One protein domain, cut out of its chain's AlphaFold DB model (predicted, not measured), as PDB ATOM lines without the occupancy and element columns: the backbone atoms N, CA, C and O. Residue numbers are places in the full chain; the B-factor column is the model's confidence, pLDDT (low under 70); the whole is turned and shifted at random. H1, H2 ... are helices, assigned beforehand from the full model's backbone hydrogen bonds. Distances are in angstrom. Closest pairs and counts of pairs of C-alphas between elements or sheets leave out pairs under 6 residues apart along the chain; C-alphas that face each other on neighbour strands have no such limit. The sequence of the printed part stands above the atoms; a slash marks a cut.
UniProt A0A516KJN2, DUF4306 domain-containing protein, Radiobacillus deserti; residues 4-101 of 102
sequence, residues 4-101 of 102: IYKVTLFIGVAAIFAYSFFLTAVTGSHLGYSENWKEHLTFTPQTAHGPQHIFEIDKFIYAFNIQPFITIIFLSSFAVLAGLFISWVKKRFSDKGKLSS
ATOM      1  N   ILE A   4     199.169 244.073 303.091       84.69
ATOM      2  CA  ILE A   4     200.527 243.712 303.512       84.69
ATOM      3  C   ILE A   4     201.172 242.670 302.581       84.69
ATOM      4  O   ILE A   4     202.319 242.861 302.193       84.69
ATOM      5  N   TYR A   5     200.458 241.623 302.130       85.50
ATOM      6  CA  TYR A   5     201.081 240.606 301.255       85.50
ATOM      7  C   TYR A   5     201.484 241.192 299.896       85.50
ATOM      8  O   TYR A   5     202.497 240.784 299.338       85.50
ATOM      9  N   LYS A   6     200.711 242.153 299.361       81.75
ATOM     10  CA  LYS A   6     201.036 242.809 298.083       81.75
ATOM     11  C   LYS A   6     202.328 243.603 298.199       81.75
ATOM     12  O   LYS A   6     203.140 243.567 297.283       81.75
ATOM     13  N   VAL A   7     202.501 244.300 299.321       85.94
ATOM     14  CA  VAL A   7     203.696 245.102 299.598       85.94
ATOM     15  C   VAL A   7     204.910 244.197 299.802       85.94
ATOM     16  O   VAL A   7     205.927 244.413 299.150       85.94
ATOM     17  N   THR A   8     204.795 243.142 300.613       90.06
ATOM     18  CA  THR A   8     205.892 242.180 300.816       90.06
ATOM     19  C   THR A   8     206.295 241.491 299.511       90.06
ATOM     20  O   THR A   8     207.484 241.391 299.216       90.06
ATOM     21  N   LEU A   9     205.322 241.075 298.691       88.62
ATOM     22  CA  LEU A   9     205.582 240.492 297.372       88.62
ATOM     23  C   LEU A   9     206.282 241.493 296.450       88.62
ATOM     24  O   LEU A   9     207.262 241.136 295.807       88.62
ATOM     25  N   PHE A  10     205.816 242.743 296.409       89.12
ATOM     26  CA  PHE A  10     206.434 243.785 295.590       89.12
ATOM     27  C   PHE A  10     207.900 244.016 295.975       89.12
ATOM     28  O   PHE A  10     208.757 244.019 295.098       89.12
ATOM     29  N   ILE A  11     208.198 244.147 297.271       93.00
ATOM     30  CA  ILE A  11     209.569 244.340 297.766       93.00
ATOM     31  C   ILE A  11     210.449 243.133 297.410       93.00
ATOM     32  O   ILE A  11     211.560 243.314 296.916       93.00
ATOM     33  N   GLY A  12     209.946 241.908 297.603       94.06
ATOM     34  CA  GLY A  12     210.683 240.690 297.258       94.06
ATOM     35  C   GLY A  12     211.002 240.595 295.764       94.06
ATOM     36  O   GLY A  12     212.150 240.364 295.390       94.06
ATOM     37  N   VAL A  13     210.013 240.839 294.900       92.56
ATOM     38  CA  VAL A  13     210.210 240.829 293.441       92.56
ATOM     39  C   VAL A  13     211.144 241.961 293.004       92.56
ATOM     40  O   VAL A  13     211.987 241.742 292.139       92.56
ATOM     41  N   ALA A  14     211.055 243.142 293.619       92.19
ATOM     42  CA  ALA A  14     211.953 244.259 293.332       92.19
ATOM     43  C   ALA A  14     213.413 243.942 293.690       92.19
ATOM     44  O   ALA A  14     214.312 244.273 292.918       92.19
ATOM     45  N   ALA A  15     213.661 243.256 294.810       94.31
ATOM     46  CA  ALA A  15     215.004 242.815 295.183       94.31
ATOM     47  C   ALA A  15     215.567 241.781 294.190       94.31
ATOM     48  O   ALA A  15     216.710 241.906 293.750       94.31
ATOM     49  N   ILE A  16     214.747 240.802 293.780       93.69
ATOM     50  CA  ILE A  16     215.121 239.804 292.763       93.69
ATOM     51  C   ILE A  16     215.429 240.487 291.425       93.69
ATOM     52  O   ILE A  16     216.432 240.169 290.781       93.69
ATOM     53  N   PHE A  17     214.598 241.448 291.021       93.25
ATOM     54  CA  PHE A  17     214.810 242.241 289.815       93.25
ATOM     55  C   PHE A  17     216.130 243.015 289.877       93.25
ATOM     56  O   PHE A  17     216.928 242.918 288.953       93.25
ATOM     57  N   ALA A  18     216.405 243.728 290.972       93.31
ATOM     58  CA  ALA A  18     217.637 244.502 291.117       93.31
ATOM     59  C   ALA A  18     218.890 243.614 291.067       93.31
ATOM     60  O   ALA A  18     219.860 243.946 290.387       93.31
ATOM     61  N   TYR A  19     218.851 242.462 291.743       93.88
ATOM     62  CA  TYR A  19     219.957 241.507 291.741       93.88
ATOM     63  C   TYR A  19     220.204 240.911 290.350       93.88
ATOM     64  O   TYR A  19     221.330 240.921 289.854       93.88
ATOM     65  N   SER A  20     219.146 240.427 289.695       91.56
ATOM     66  CA  SER A  20     219.252 239.846 288.351       91.56
ATOM     67  C   SER A  20     219.664 240.887 287.305       91.56
ATOM     68  O   SER A  20     220.538 240.602 286.493       91.56
ATOM     69  N   PHE A  21     219.140 242.113 287.386       91.00
ATOM     70  CA  PHE A  21     219.570 243.237 286.552       91.00
ATOM     71  C   PHE A  21     221.068 243.516 286.697       91.00
ATOM     72  O   PHE A  21     221.766 243.648 285.692       91.00
ATOM     73  N   PHE A  22     221.579 243.565 287.931       93.38
ATOM     74  CA  PHE A  22     222.999 243.803 288.178       93.38
ATOM     75  C   PHE A  22     223.873 242.699 287.569       93.38
ATOM     76  O   PHE A  22     224.849 243.001 286.885       93.38
ATOM     77  N   LEU A  23     223.499 241.428 287.743       91.19
ATOM     78  CA  LEU A  23     224.227 240.307 287.141       91.19
ATOM     79  C   LEU A  23     224.215 240.350 285.608       91.19
ATOM     80  O   LEU A  23     225.263 240.167 284.982       91.19
ATOM     81  N   THR A  24     223.060 240.623 284.998       89.62
ATOM     82  CA  THR A  24     222.945 240.768 283.542       89.62
ATOM     83  C   THR A  24     223.795 241.940 283.039       89.62
ATOM     84  O   THR A  24     224.489 241.793 282.036       89.62
ATOM     85  N   ALA A  25     223.816 243.070 283.753       89.25
ATOM     86  CA  ALA A  25     224.617 244.240 283.388       89.25
ATOM     87  C   ALA A  25     226.128 243.968 283.479       89.25
ATOM     88  O   ALA A  25     226.870 244.291 282.549       89.25
ATOM     89  N   VAL A  26     226.584 243.319 284.558       89.69
ATOM     90  CA  VAL A  26     227.989 242.910 284.713       89.69
ATOM     91  C   VAL A  26     228.384 241.938 283.604       89.69
ATOM     92  O   VAL A  26     229.382 242.162 282.920       89.69
ATOM     93  N   THR A  27     227.568 240.914 283.350       88.19
ATOM     94  CA  THR A  27     227.829 239.926 282.290       88.19
ATOM     95  C   THR A  27     227.881 240.584 280.909       88.19
ATOM     96  O   THR A  27     228.795 240.315 280.135       88.19
ATOM     97  N   GLY A  28     226.962 241.504 280.609       86.00
ATOM     98  CA  GLY A  28     226.964 242.257 279.355       86.00
ATOM     99  C   GLY A  28     228.180 243.175 279.203       86.00
ATOM    100  O   GLY A  28     228.690 243.339 278.098       86.00
ATOM    101  N   SER A  29     228.695 243.736 280.301       86.25
ATOM    102  CA  SER A  29     229.895 244.583 280.273       86.25
ATOM    103  C   SER A  29     231.167 243.814 279.893       86.25
ATOM    104  O   SER A  29     232.042 244.377 279.234       86.25
ATOM    105  N   HIS A  30     231.238 242.514 280.217       85.75
ATOM    106  CA  HIS A  30     232.367 241.656 279.842       85.75
ATOM    107  C   HIS A  30     232.523 241.484 278.331       85.75
ATOM    108  O   HIS A  30     233.641 241.244 277.874       85.75
ATOM    109  N   LEU A  31     231.450 241.675 277.552       85.38
ATOM    110  CA  LEU A  31     231.506 241.626 276.093       85.38
ATOM    111  C   LEU A  31     232.623 242.529 275.560       85.38
ATOM    112  O   LEU A  31     233.440 242.085 274.763       85.38
ATOM    113  N   GLY A  32     232.718 243.762 276.065       81.00
ATOM    114  CA  GLY A  32     233.703 244.732 275.593       81.00
ATOM    115  C   GLY A  32     235.150 244.473 276.026       81.00
ATOM    116  O   GLY A  32     236.048 245.157 275.544       81.00
ATOM    117  N   TYR A  33     235.378 243.511 276.922       81.69
ATOM    118  CA  TYR A  33     236.709 243.135 277.409       81.69
ATOM    119  C   TYR A  33     237.238 241.849 276.753       81.69
ATOM    120  O   TYR A  33     238.408 241.512 276.900       81.69
ATOM    121  N   SER A  34     236.380 241.116 276.040       77.75
ATOM    122  CA  SER A  34     236.780 239.900 275.330       77.75
ATOM    123  C   SER A  34     237.590 240.238 274.075       77.75
ATOM    124  O   SER A  34     237.243 241.164 273.348       77.75
ATOM    125  N   GLU A  35     238.653 239.483 273.785       75.00
ATOM    126  CA  GLU A  35     239.493 239.713 272.594       75.00
ATOM    127  C   GLU A  35     238.692 239.566 271.284       75.00
ATOM    128  O   GLU A  35     238.912 240.313 270.332       75.00
ATOM    129  N   ASN A  36     237.675 238.697 271.287       80.44
ATOM    130  CA  ASN A  36     236.816 238.392 270.138       80.44
ATOM    131  C   ASN A  36     235.432 239.062 270.217       80.44
ATOM    132  O   ASN A  36     234.462 238.575 269.640       80.44
ATOM    133  N   TRP A  37     235.312 240.195 270.912       82.00
ATOM    134  CA  TRP A  37     234.032 240.885 271.132       82.00
ATOM    135  C   TRP A  37     233.228 241.151 269.853       82.00
ATOM    136  O   TRP A  37     232.000 241.119 269.886       82.00
ATOM    137  N   LYS A  38     233.908 241.370 268.717       81.81
ATOM    138  CA  LYS A  38     233.276 241.586 267.406       81.81
ATOM    139  C   LYS A  38     232.491 240.378 266.894       81.81
ATOM    140  O   LYS A  38     231.504 240.572 266.194       81.81
ATOM    141  N   GLU A  39     232.899 239.161 267.244       83.62
ATOM    142  CA  GLU A  39     232.232 237.916 266.824       83.62
ATOM    143  C   GLU A  39     230.899 237.699 267.547       83.62
ATOM    144  O   GLU A  39     230.032 236.968 267.079       83.62
ATOM    145  N   HIS A  40     230.720 238.370 268.683       82.38
ATOM    146  CA  HIS A  40     229.512 238.307 269.495       82.38
ATOM    147  C   HIS A  40     228.507 239.429 269.171       82.38
ATOM    148  O   HIS A  40     227.443 239.487 269.790       82.38
ATOM    149  N   LEU A  41     228.819 240.320 268.220       85.31
ATOM    150  CA  LEU A  41     227.929 241.405 267.802       85.31
ATOM    151  C   LEU A  41     226.926 240.914 266.763       85.31
ATOM    152  O   LEU A  41     227.296 240.296 265.768       85.31
ATOM    153  N   THR A  42     225.658 241.255 266.964       84.25
ATOM    154  CA  THR A  42     224.586 240.990 265.997       84.25
ATOM    155  C   THR A  42     224.078 242.286 265.365       84.25
ATOM    156  O   THR A  42     223.795 242.314 264.169       84.25
ATOM    157  N   PHE A  43     223.984 243.369 266.143       86.12
ATOM    158  CA  PHE A  43     223.368 244.629 265.711       86.12
ATOM    159  C   PHE A  43     224.357 245.787 265.568       86.12
ATOM    160  O   PHE A  43     224.179 246.650 264.707       86.12
ATOM    161  N   THR A  44     225.393 245.829 266.403       86.12
ATOM    162  CA  THR A  44     226.436 246.854 266.344       86.12
ATOM    163  C   THR A  44     227.192 246.715 265.022       86.12
ATOM    164  O   THR A  44     227.685 245.627 264.709       86.12
ATOM    165  N   PRO A  45     227.332 247.797 264.235       82.56
ATOM    166  CA  PRO A  45     228.039 247.733 262.967       82.56
ATOM    167  C   PRO A  45     229.513 247.373 263.183       82.56
ATOM    168  O   PRO A  45     230.176 247.905 264.072       82.56
ATOM    169  N   GLN A  46     230.061 246.514 262.320       78.31
ATOM    170  CA  GLN A  46     231.461 246.065 262.413       78.31
ATOM    171  C   GLN A  46     232.489 247.196 262.231       78.31
ATOM    172  O   GLN A  46     233.665 247.035 262.572       78.31
ATOM    173  N   THR A  47     232.041 248.351 261.730       80.12
ATOM    174  CA  THR A  47     232.809 249.599 261.649       80.12
ATOM    175  C   THR A  47     233.018 250.270 263.008       80.12
ATOM    176  O   THR A  47     233.754 251.250 263.085       80.12
ATOM    177  N   ALA A  48     232.416 249.762 264.090       79.31
ATOM    178  CA  ALA A  48     232.647 250.256 265.439       79.31
ATOM    179  C   ALA A  48     234.144 250.203 265.793       79.31
ATOM    180  O   ALA A  48     234.778 249.142 265.817       79.31
ATOM    181  N   HIS A  49     234.705 251.379 266.083       76.00
ATOM    182  CA  HIS A  49     236.133 251.564 266.340       76.00
ATOM    183  C   HIS A  49     236.575 251.106 267.739       76.00
ATOM    184  O   HIS A  49     237.772 251.047 268.004       76.00
ATOM    185  N   GLY A  50     235.642 250.751 268.629       78.00
ATOM    186  CA  GLY A  50     235.984 250.229 269.947       78.00
ATOM    187  C   GLY A  50     234.791 249.723 270.762       78.00
ATOM    188  O   GLY A  50     233.640 249.994 270.400       78.00
ATOM    189  N   PRO A  51     235.056 249.014 271.875       77.75
ATOM    190  CA  PRO A  51     234.032 248.344 272.677       77.75
ATOM    191  C   PRO A  51     233.022 249.292 273.338       77.75
ATOM    192  O   PRO A  51     231.890 248.913 273.633       77.75
ATOM    193  N   GLN A  52     233.401 250.555 273.533       80.56
ATOM    194  CA  GLN A  52     232.518 251.610 274.035       80.56
ATOM    195  C   GLN A  52     231.357 251.943 273.084       80.56
ATOM    196  O   GLN A  52     230.376 252.549 273.509       80.56
ATOM    197  N   HIS A  53     231.458 251.554 271.810       84.00
ATOM    198  CA  HIS A  53     230.420 251.772 270.800       84.00
ATOM    199  C   HIS A  53     229.500 250.561 270.611       84.00
ATOM    200  O   HIS A  53     228.628 250.596 269.745       84.00
ATOM    201  N   ILE A  54     229.676 249.503 271.409       85.50
ATOM    202  CA  ILE A  54     228.787 248.341 271.388       85.50
ATOM    203  C   ILE A  54     227.414 248.753 271.914       85.50
ATOM    204  O   ILE A  54     227.290 249.279 273.025       85.50
ATOM    205  N   PHE A  55     226.380 248.482 271.124       88.88
ATOM    206  CA  PHE A  55     224.999 248.724 271.506       88.88
ATOM    207  C   PHE A  55     224.612 247.888 272.726       88.88
ATOM    208  O   PHE A  55     224.959 246.715 272.845       88.88
ATOM    209  N   GLU A  56     223.820 248.481 273.618       86.62
ATOM    210  CA  GLU A  56     223.319 247.806 274.825       86.62
ATOM    211  C   GLU A  56     222.521 246.532 274.496       86.62
ATOM    212  O   GLU A  56     222.516 245.581 275.271       86.62
ATOM    213  N   ILE A  57     221.897 246.477 273.315       87.38
ATOM    214  CA  ILE A  57     221.180 245.292 272.831       87.38
ATOM    215  C   ILE A  57     222.138 244.111 272.633       87.38
ATOM    216  O   ILE A  57     221.817 243.005 273.057       87.38
ATOM    217  N   ASP A  58     223.325 244.324 272.059       88.69
ATOM    218  CA  ASP A  58     224.307 243.243 271.895       88.69
ATOM    219  C   ASP A  58     224.867 242.787 273.244       88.69
ATOM    220  O   ASP A  58     225.024 241.589 273.469       88.69
ATOM    221  N   LYS A  59     225.087 243.717 274.184       89.19
ATOM    222  CA  LYS A  59     225.482 243.372 275.563       89.19
ATOM    223  C   LYS A  59     224.417 242.521 276.253       89.19
ATOM    224  O   LYS A  59     224.747 241.552 276.933       89.19
ATOM    225  N   PHE A  60     223.141 242.856 276.055       89.25
ATOM    226  CA  PHE A  60     222.019 242.089 276.588       89.25
ATOM    227  C   PHE A  60     221.923 240.693 275.959       89.25
ATOM    228  O   PHE A  60     221.764 239.711 276.680       89.25
ATOM    229  N   ILE A  61     222.066 240.581 274.635       89.50
ATOM    230  CA  ILE A  61     222.053 239.292 273.923       89.50
ATOM    231  C   ILE A  61     223.230 238.419 274.358       89.50
ATOM    232  O   ILE A  61     223.062 237.227 274.608       89.50
ATOM    233  N   TYR A  62     224.413 239.006 274.514       90.12
ATOM    234  CA  TYR A  62     225.578 238.309 275.044       90.12
ATOM    235  C   TYR A  62     225.333 237.790 276.467       90.12
ATOM    236  O   TYR A  62     225.558 236.611 276.744       90.12
ATOM    237  N   ALA A  63     224.787 238.628 277.354       89.00
ATOM    238  CA  ALA A  63     224.415 238.211 278.703       89.00
ATOM    239  C   ALA A  63     223.347 237.102 278.702       89.00
ATOM    240  O   ALA A  63     223.431 236.176 279.509       89.00
ATOM    241  N   PHE A  64     222.391 237.143 277.769       90.19
ATOM    242  CA  PHE A  64     221.400 236.085 277.572       90.19
ATOM    243  C   PHE A  64     222.040 234.767 277.117       90.19
ATOM    244  O   PHE A  64     221.666 233.712 277.620       90.19
ATOM    245  N   ASN A  65     223.028 234.816 276.222       89.06
ATOM    246  CA  ASN A  65     223.730 233.623 275.747       89.06
ATOM    247  C   ASN A  65     224.576 232.959 276.843       89.06
ATOM    248  O   ASN A  65     224.641 231.733 276.902       89.06
ATOM    249  N   ILE A  66     225.201 233.743 277.728       89.25
ATOM    250  CA  ILE A  66     226.013 233.203 278.833       89.25
ATOM    251  C   ILE A  66     225.140 232.768 280.013       89.25
ATOM    252  O   ILE A  66     225.347 231.696 280.581       89.25
ATOM    253  N   GLN A  67     224.176 233.601 280.411       90.94
ATOM    254  CA  GLN A  67     223.321 233.384 281.579       90.94
ATOM    255  C   GLN A  67     221.831 233.501 281.208       90.94
ATOM    256  O   GLN A  67     221.139 234.431 281.650       90.94
ATOM    257  N   PRO A  68     221.287 232.536 280.440       90.25
ATOM    258  CA  PRO A  68     219.903 232.594 279.970       90.25
ATOM    259  C   PRO A  68     218.910 232.566 281.134       90.25
ATOM    260  O   PRO A  68     217.962 233.347 281.162       90.25
ATOM    261  N   PHE A  69     219.158 231.735 282.151       91.56
ATOM    262  CA  PHE A  69     218.276 231.619 283.316       91.56
ATOM    263  C   PHE A  69     218.168 232.923 284.114       91.56
ATOM    264  O   PHE A  69     217.063 233.340 284.453       91.56
ATOM    265  N   ILE A  70     219.294 233.599 284.377       89.12
ATOM    266  CA  ILE A  70     219.303 234.881 285.100       89.12
ATOM    267  C   ILE A  70     218.561 235.947 284.296       89.12
ATOM    268  O   ILE A  70     217.745 236.683 284.847       89.12
ATOM    269  N   THR A  71     218.767 235.969 282.980       88.88
ATOM    270  CA  THR A  71     218.106 236.927 282.091       88.88
ATOM    271  C   THR A  71     216.593 236.677 281.993       88.88
ATOM    272  O   THR A  71     215.808 237.624 281.970       88.88
ATOM    273  N   ILE A  72     216.146 235.417 282.026       92.56
ATOM    274  CA  ILE A  72     214.718 235.059 282.107       92.56
ATOM    275  C   ILE A  72     214.114 235.496 283.452       92.56
ATOM    276  O   ILE A  72     213.000 236.027 283.487       92.56
ATOM    277  N   ILE A  73     214.835 235.322 284.565       92.38
ATOM    278  CA  ILE A  73     214.405 235.805 285.891       92.38
ATOM    279  C   ILE A  73     214.292 237.337 285.895       92.38
ATOM    280  O   ILE A  73     213.306 237.887 286.392       92.38
ATOM    281  N   PHE A  74     215.246 238.034 285.280       91.38
ATOM    282  CA  PHE A  74     215.199 239.484 285.094       91.38
ATOM    283  C   PHE A  74     213.963 239.919 284.287       91.38
ATOM    284  O   PHE A  74     213.176 240.742 284.755       91.38
ATOM    285  N   LEU A  75     213.723 239.319 283.117       93.06
ATOM    286  CA  LEU A  75     212.577 239.661 282.265       93.06
ATOM    287  C   LEU A  75     211.231 239.348 282.935       93.06
ATOM    288  O   LEU A  75     210.293 240.144 282.865       93.06
ATOM    289  N   SER A  76     211.125 238.202 283.608       92.69
ATOM    290  CA  SER A  76     209.895 237.807 284.306       92.69
ATOM    291  C   SER A  76     209.609 238.701 285.515       92.69
ATOM    292  O   SER A  76     208.474 239.153 285.683       92.69
ATOM    293  N   SER A  77     210.622 239.026 286.320       92.25
ATOM    294  CA  SER A  77     210.470 239.954 287.448       92.25
ATOM    295  C   SER A  77     210.105 241.365 286.978       92.25
ATOM    296  O   SER A  77     209.204 241.980 287.554       92.25
ATOM    297  N   PHE A  78     210.692 241.838 285.874       92.50
ATOM    298  CA  PHE A  78     210.296 243.090 285.230       92.50
ATOM    299  C   PHE A  78     208.818 243.089 284.818       92.50
ATOM    300  O   PHE A  78     208.087 244.026 285.144       92.50
ATOM    301  N   ALA A  79     208.349 242.024 284.161       94.50
ATOM    302  CA  ALA A  79     206.955 241.902 283.732       94.50
ATOM    303  C   ALA A  79     205.975 241.932 284.920       94.50
ATOM    304  O   ALA A  79     204.940 242.603 284.857       94.50
ATOM    305  N   VAL A  80     206.314 241.261 286.026       92.44
ATOM    306  CA  VAL A  80     205.508 241.284 287.259       92.44
ATOM    307  C   VAL A  80     205.456 242.693 287.853       92.44
ATOM    308  O   VAL A  80     204.367 243.180 288.168       92.44
ATOM    309  N   LEU A  81     206.598 243.378 287.973       91.88
ATOM    310  CA  LEU A  81     206.652 244.749 288.498       91.88
ATOM    311  C   LEU A  81     205.874 245.727 287.613       91.88
ATOM    312  O   LEU A  81     205.095 246.529 288.134       91.88
ATOM    313  N   ALA A  82     206.011 245.624 286.290       92.19
ATOM    314  CA  ALA A  82     205.264 246.434 285.335       92.19
ATOM    315  C   ALA A  82     203.750 246.194 285.455       92.19
ATOM    316  O   ALA A  82     202.974 247.148 285.527       92.19
ATOM    317  N   GLY A  83     203.317 244.933 285.557       91.00
ATOM    318  CA  GLY A  83     201.909 244.583 285.759       91.00
ATOM    319  C   GLY A  83     201.336 245.146 287.065       91.00
ATOM    320  O   GLY A  83     200.225 245.692 287.077       91.00
ATOM    321  N   LEU A  84     202.104 245.076 288.157       88.38
ATOM    322  CA  LEU A  84     201.731 245.673 289.443       88.38
ATOM    323  C   LEU A  84     201.650 247.201 289.357       88.38
ATOM    324  O   LEU A  84     200.681 247.786 289.848       88.38
ATOM    325  N   PHE A  85     202.612 247.839 288.690       87.88
ATOM    326  CA  PHE A  85     202.631 249.285 288.485       87.88
ATOM    327  C   PHE A  85     201.425 249.755 287.666       87.88
ATOM    328  O   PHE A  85     200.683 250.632 288.108       87.88
ATOM    329  N   ILE A  86     201.147 249.115 286.528       90.69
ATOM    330  CA  ILE A  86     199.981 249.417 285.681       90.69
ATOM    331  C   ILE A  86     198.680 249.247 286.473       90.69
ATOM    332  O   ILE A  86     197.784 250.089 286.391       90.69
ATOM    333  N   SER A  87     198.572 248.181 287.268       87.94
ATOM    334  CA  SER A  87     197.398 247.926 288.113       87.94
ATOM    335  C   SER A  87     197.199 249.017 289.166       87.94
ATOM    336  O   SER A  87     196.073 249.466 289.399       87.94
ATOM    337  N   TRP A  88     198.288 249.475 289.787       86.00
ATOM    338  CA  TRP A  88     198.267 250.571 290.752       86.00
ATOM    339  C   TRP A  88     197.849 251.895 290.100       86.00
ATOM    340  O   TRP A  88     196.949 252.570 290.606       86.00
ATOM    341  N   VAL A  89     198.427 252.218 288.940       89.00
ATOM    342  CA  VAL A  89     198.088 253.411 288.153       89.00
ATOM    343  C   VAL A  89     196.607 253.395 287.760       89.00
ATOM    344  O   VAL A  89     195.887 254.355 288.042       89.00
ATOM    345  N   LYS A  90     196.110 252.286 287.192       89.88
ATOM    346  CA  LYS A  90     194.692 252.125 286.822       89.88
ATOM    347  C   LYS A  90     193.758 252.354 288.007       89.88
ATOM    348  O   LYS A  90     192.765 253.071 287.876       89.88
ATOM    349  N   LYS A  91     194.085 251.791 289.175       86.75
ATOM    350  CA  LYS A  91     193.297 252.001 290.393       86.75
ATOM    351  C   LYS A  91     193.277 253.477 290.796       86.75
ATOM    352  O   LYS A  91     192.210 254.017 291.077       86.75
ATOM    353  N   ARG A  92     194.431 254.150 290.752       85.19
ATOM    354  CA  ARG A  92     194.545 255.566 291.124       85.19
ATOM    355  C   ARG A  92     193.698 256.482 290.237       85.19
ATOM    356  O   ARG A  92     193.144 257.451 290.750       85.19
ATOM    357  N   PHE A  93     193.593 256.184 288.941       84.50
ATOM    358  CA  PHE A  93     192.731 256.930 288.018       84.50
ATOM    359  C   PHE A  93     191.239 256.623 288.217       84.50
ATOM    360  O   PHE A  93     190.434 257.550 288.218       84.50
ATOM    361  N   SER A  94     190.870 255.360 288.459       83.06
ATOM    362  CA  SER A  94     189.475 254.966 288.727       83.06
ATOM    363  C   SER A  94     188.911 255.619 289.999       83.06
ATOM    364  O   SER A  94     187.804 256.161 289.990       83.06
ATOM    365  N   ASP A  95     189.708 255.667 291.072       75.19
ATOM    366  CA  ASP A  95     189.303 256.287 292.342       75.19
ATOM    367  C   ASP A  95     189.081 257.807 292.203       75.19
ATOM    368  O   ASP A  95     188.196 258.367 292.849       75.19
ATOM    369  N   LYS A  96     189.839 258.484 291.327       70.81
ATOM    370  CA  LYS A  96     189.649 259.917 291.040       70.81
ATOM    371  C   LYS A  96     188.377 260.199 290.237       70.81
ATOM    372  O   LYS A  96     187.735 261.211 290.488       70.81
ATOM    373  N   GLY A  97     187.996 259.313 289.313       68.56
ATOM    374  CA  GLY A  97     186.759 259.460 288.535       68.56
ATOM    375  C   GLY A  97     185.505 259.403 289.411       68.56
ATOM    376  O   GLY A  97     184.619 260.243 289.268       68.56
ATOM    377  N   LYS A  98     185.475 258.481 290.385       60.28
ATOM    378  CA  LYS A  98     184.358 258.321 291.335       60.28
ATOM    379  C   LYS A  98     184.152 259.505 292.285       60.28
ATOM    380  O   LYS A  98     183.027 259.732 292.706       60.28
ATOM    381  N   LEU A  99     185.211 260.236 292.636       61.41
ATOM    382  CA  LEU A  99     185.136 261.404 293.526       61.41
ATOM    383  C   LEU A  99     184.647 262.678 292.820       61.41
ATOM    384  O   LEU A  99     184.279 263.622 293.502       61.41
ATOM    385  N   SER A 100     184.658 262.721 291.482       59.41
ATOM    386  CA  SER A 100     184.171 263.879 290.707       59.41
ATOM    387  C   SER A 100     182.696 263.790 290.303       59.41
ATOM    388  O   SER A 100     182.153 264.745 289.757       59.41
ATOM    389  N   SER A 101     182.061 262.635 290.530       56.22
ATOM    390  CA  SER A 101     180.664 262.353 290.172       56.22
ATOM    391  C   SER A 101     179.721 262.294 291.383       56.22
ATOM    392  O   SER A 101     178.604 261.797 291.245       56.22
TER     393      SER A 101
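What this domain is: This is residues 4 to 101 of the 102 residues of the protein "DUF4306 domain-containing protein" of Radiobacillus deserti (UniProt A0A516KJN2). Two long helices, H1 and H4, cross at a slant, and residues 86 to 101, of which 86 to 99 belong to H4, stick out. Short H3 crosses the far part of H1, with small H2 and the loop 41 to 55 at that end. The 98 printed residues, with four named helices and no named strand, are all helix in class, only just extended, close to loose: radius of gyration of the C-alphas 19.0 A, spans 63 by 27 by 16 A.

Where its parts are: H1, residues 4 to 33, begins at C-alpha 4 (200.527, 243.712, 303.512) and measures 44.6 A. H2 is residues 37 to 40, 5.5 A, and H3 56 to 66, 15.4 A. H4, residues 68 to 99, 47.1 A, ends at C-alpha 99 (185.136, 261.404, 293.526).

How they stand to each other: H1, with residues 10 to 24 alone, touches H4, residues 70 to 84 alone, opposite ways at a steep tilt of 43 degrees; the closest C-alphas, Ser 20 and Phe 74, are 5.2 A apart. H1, with residues 24 to 31 alone, touches H3 about perpendicular, 84 degrees; the closest C-alphas, Gly 28 and Lys 59, are 4.2 A apart. H3 and H4 only just touch, only at the corner, with 3 pairs of C-alphas within 8 A. H2 is apart from H4. Every O i to N i+4 pair is within hydrogen-bond range in H3, 23 of 26 in H1 and 26 of 28 in H4; H2 is too short for one.

The domain as a whole: The C-alphas of Glu 35 and Ser 101, the two farthest apart, are 65.4 A apart. The printed part has no cut; H2 to H3 is a long link. Residues 97 to 101 have pLDDT under 70.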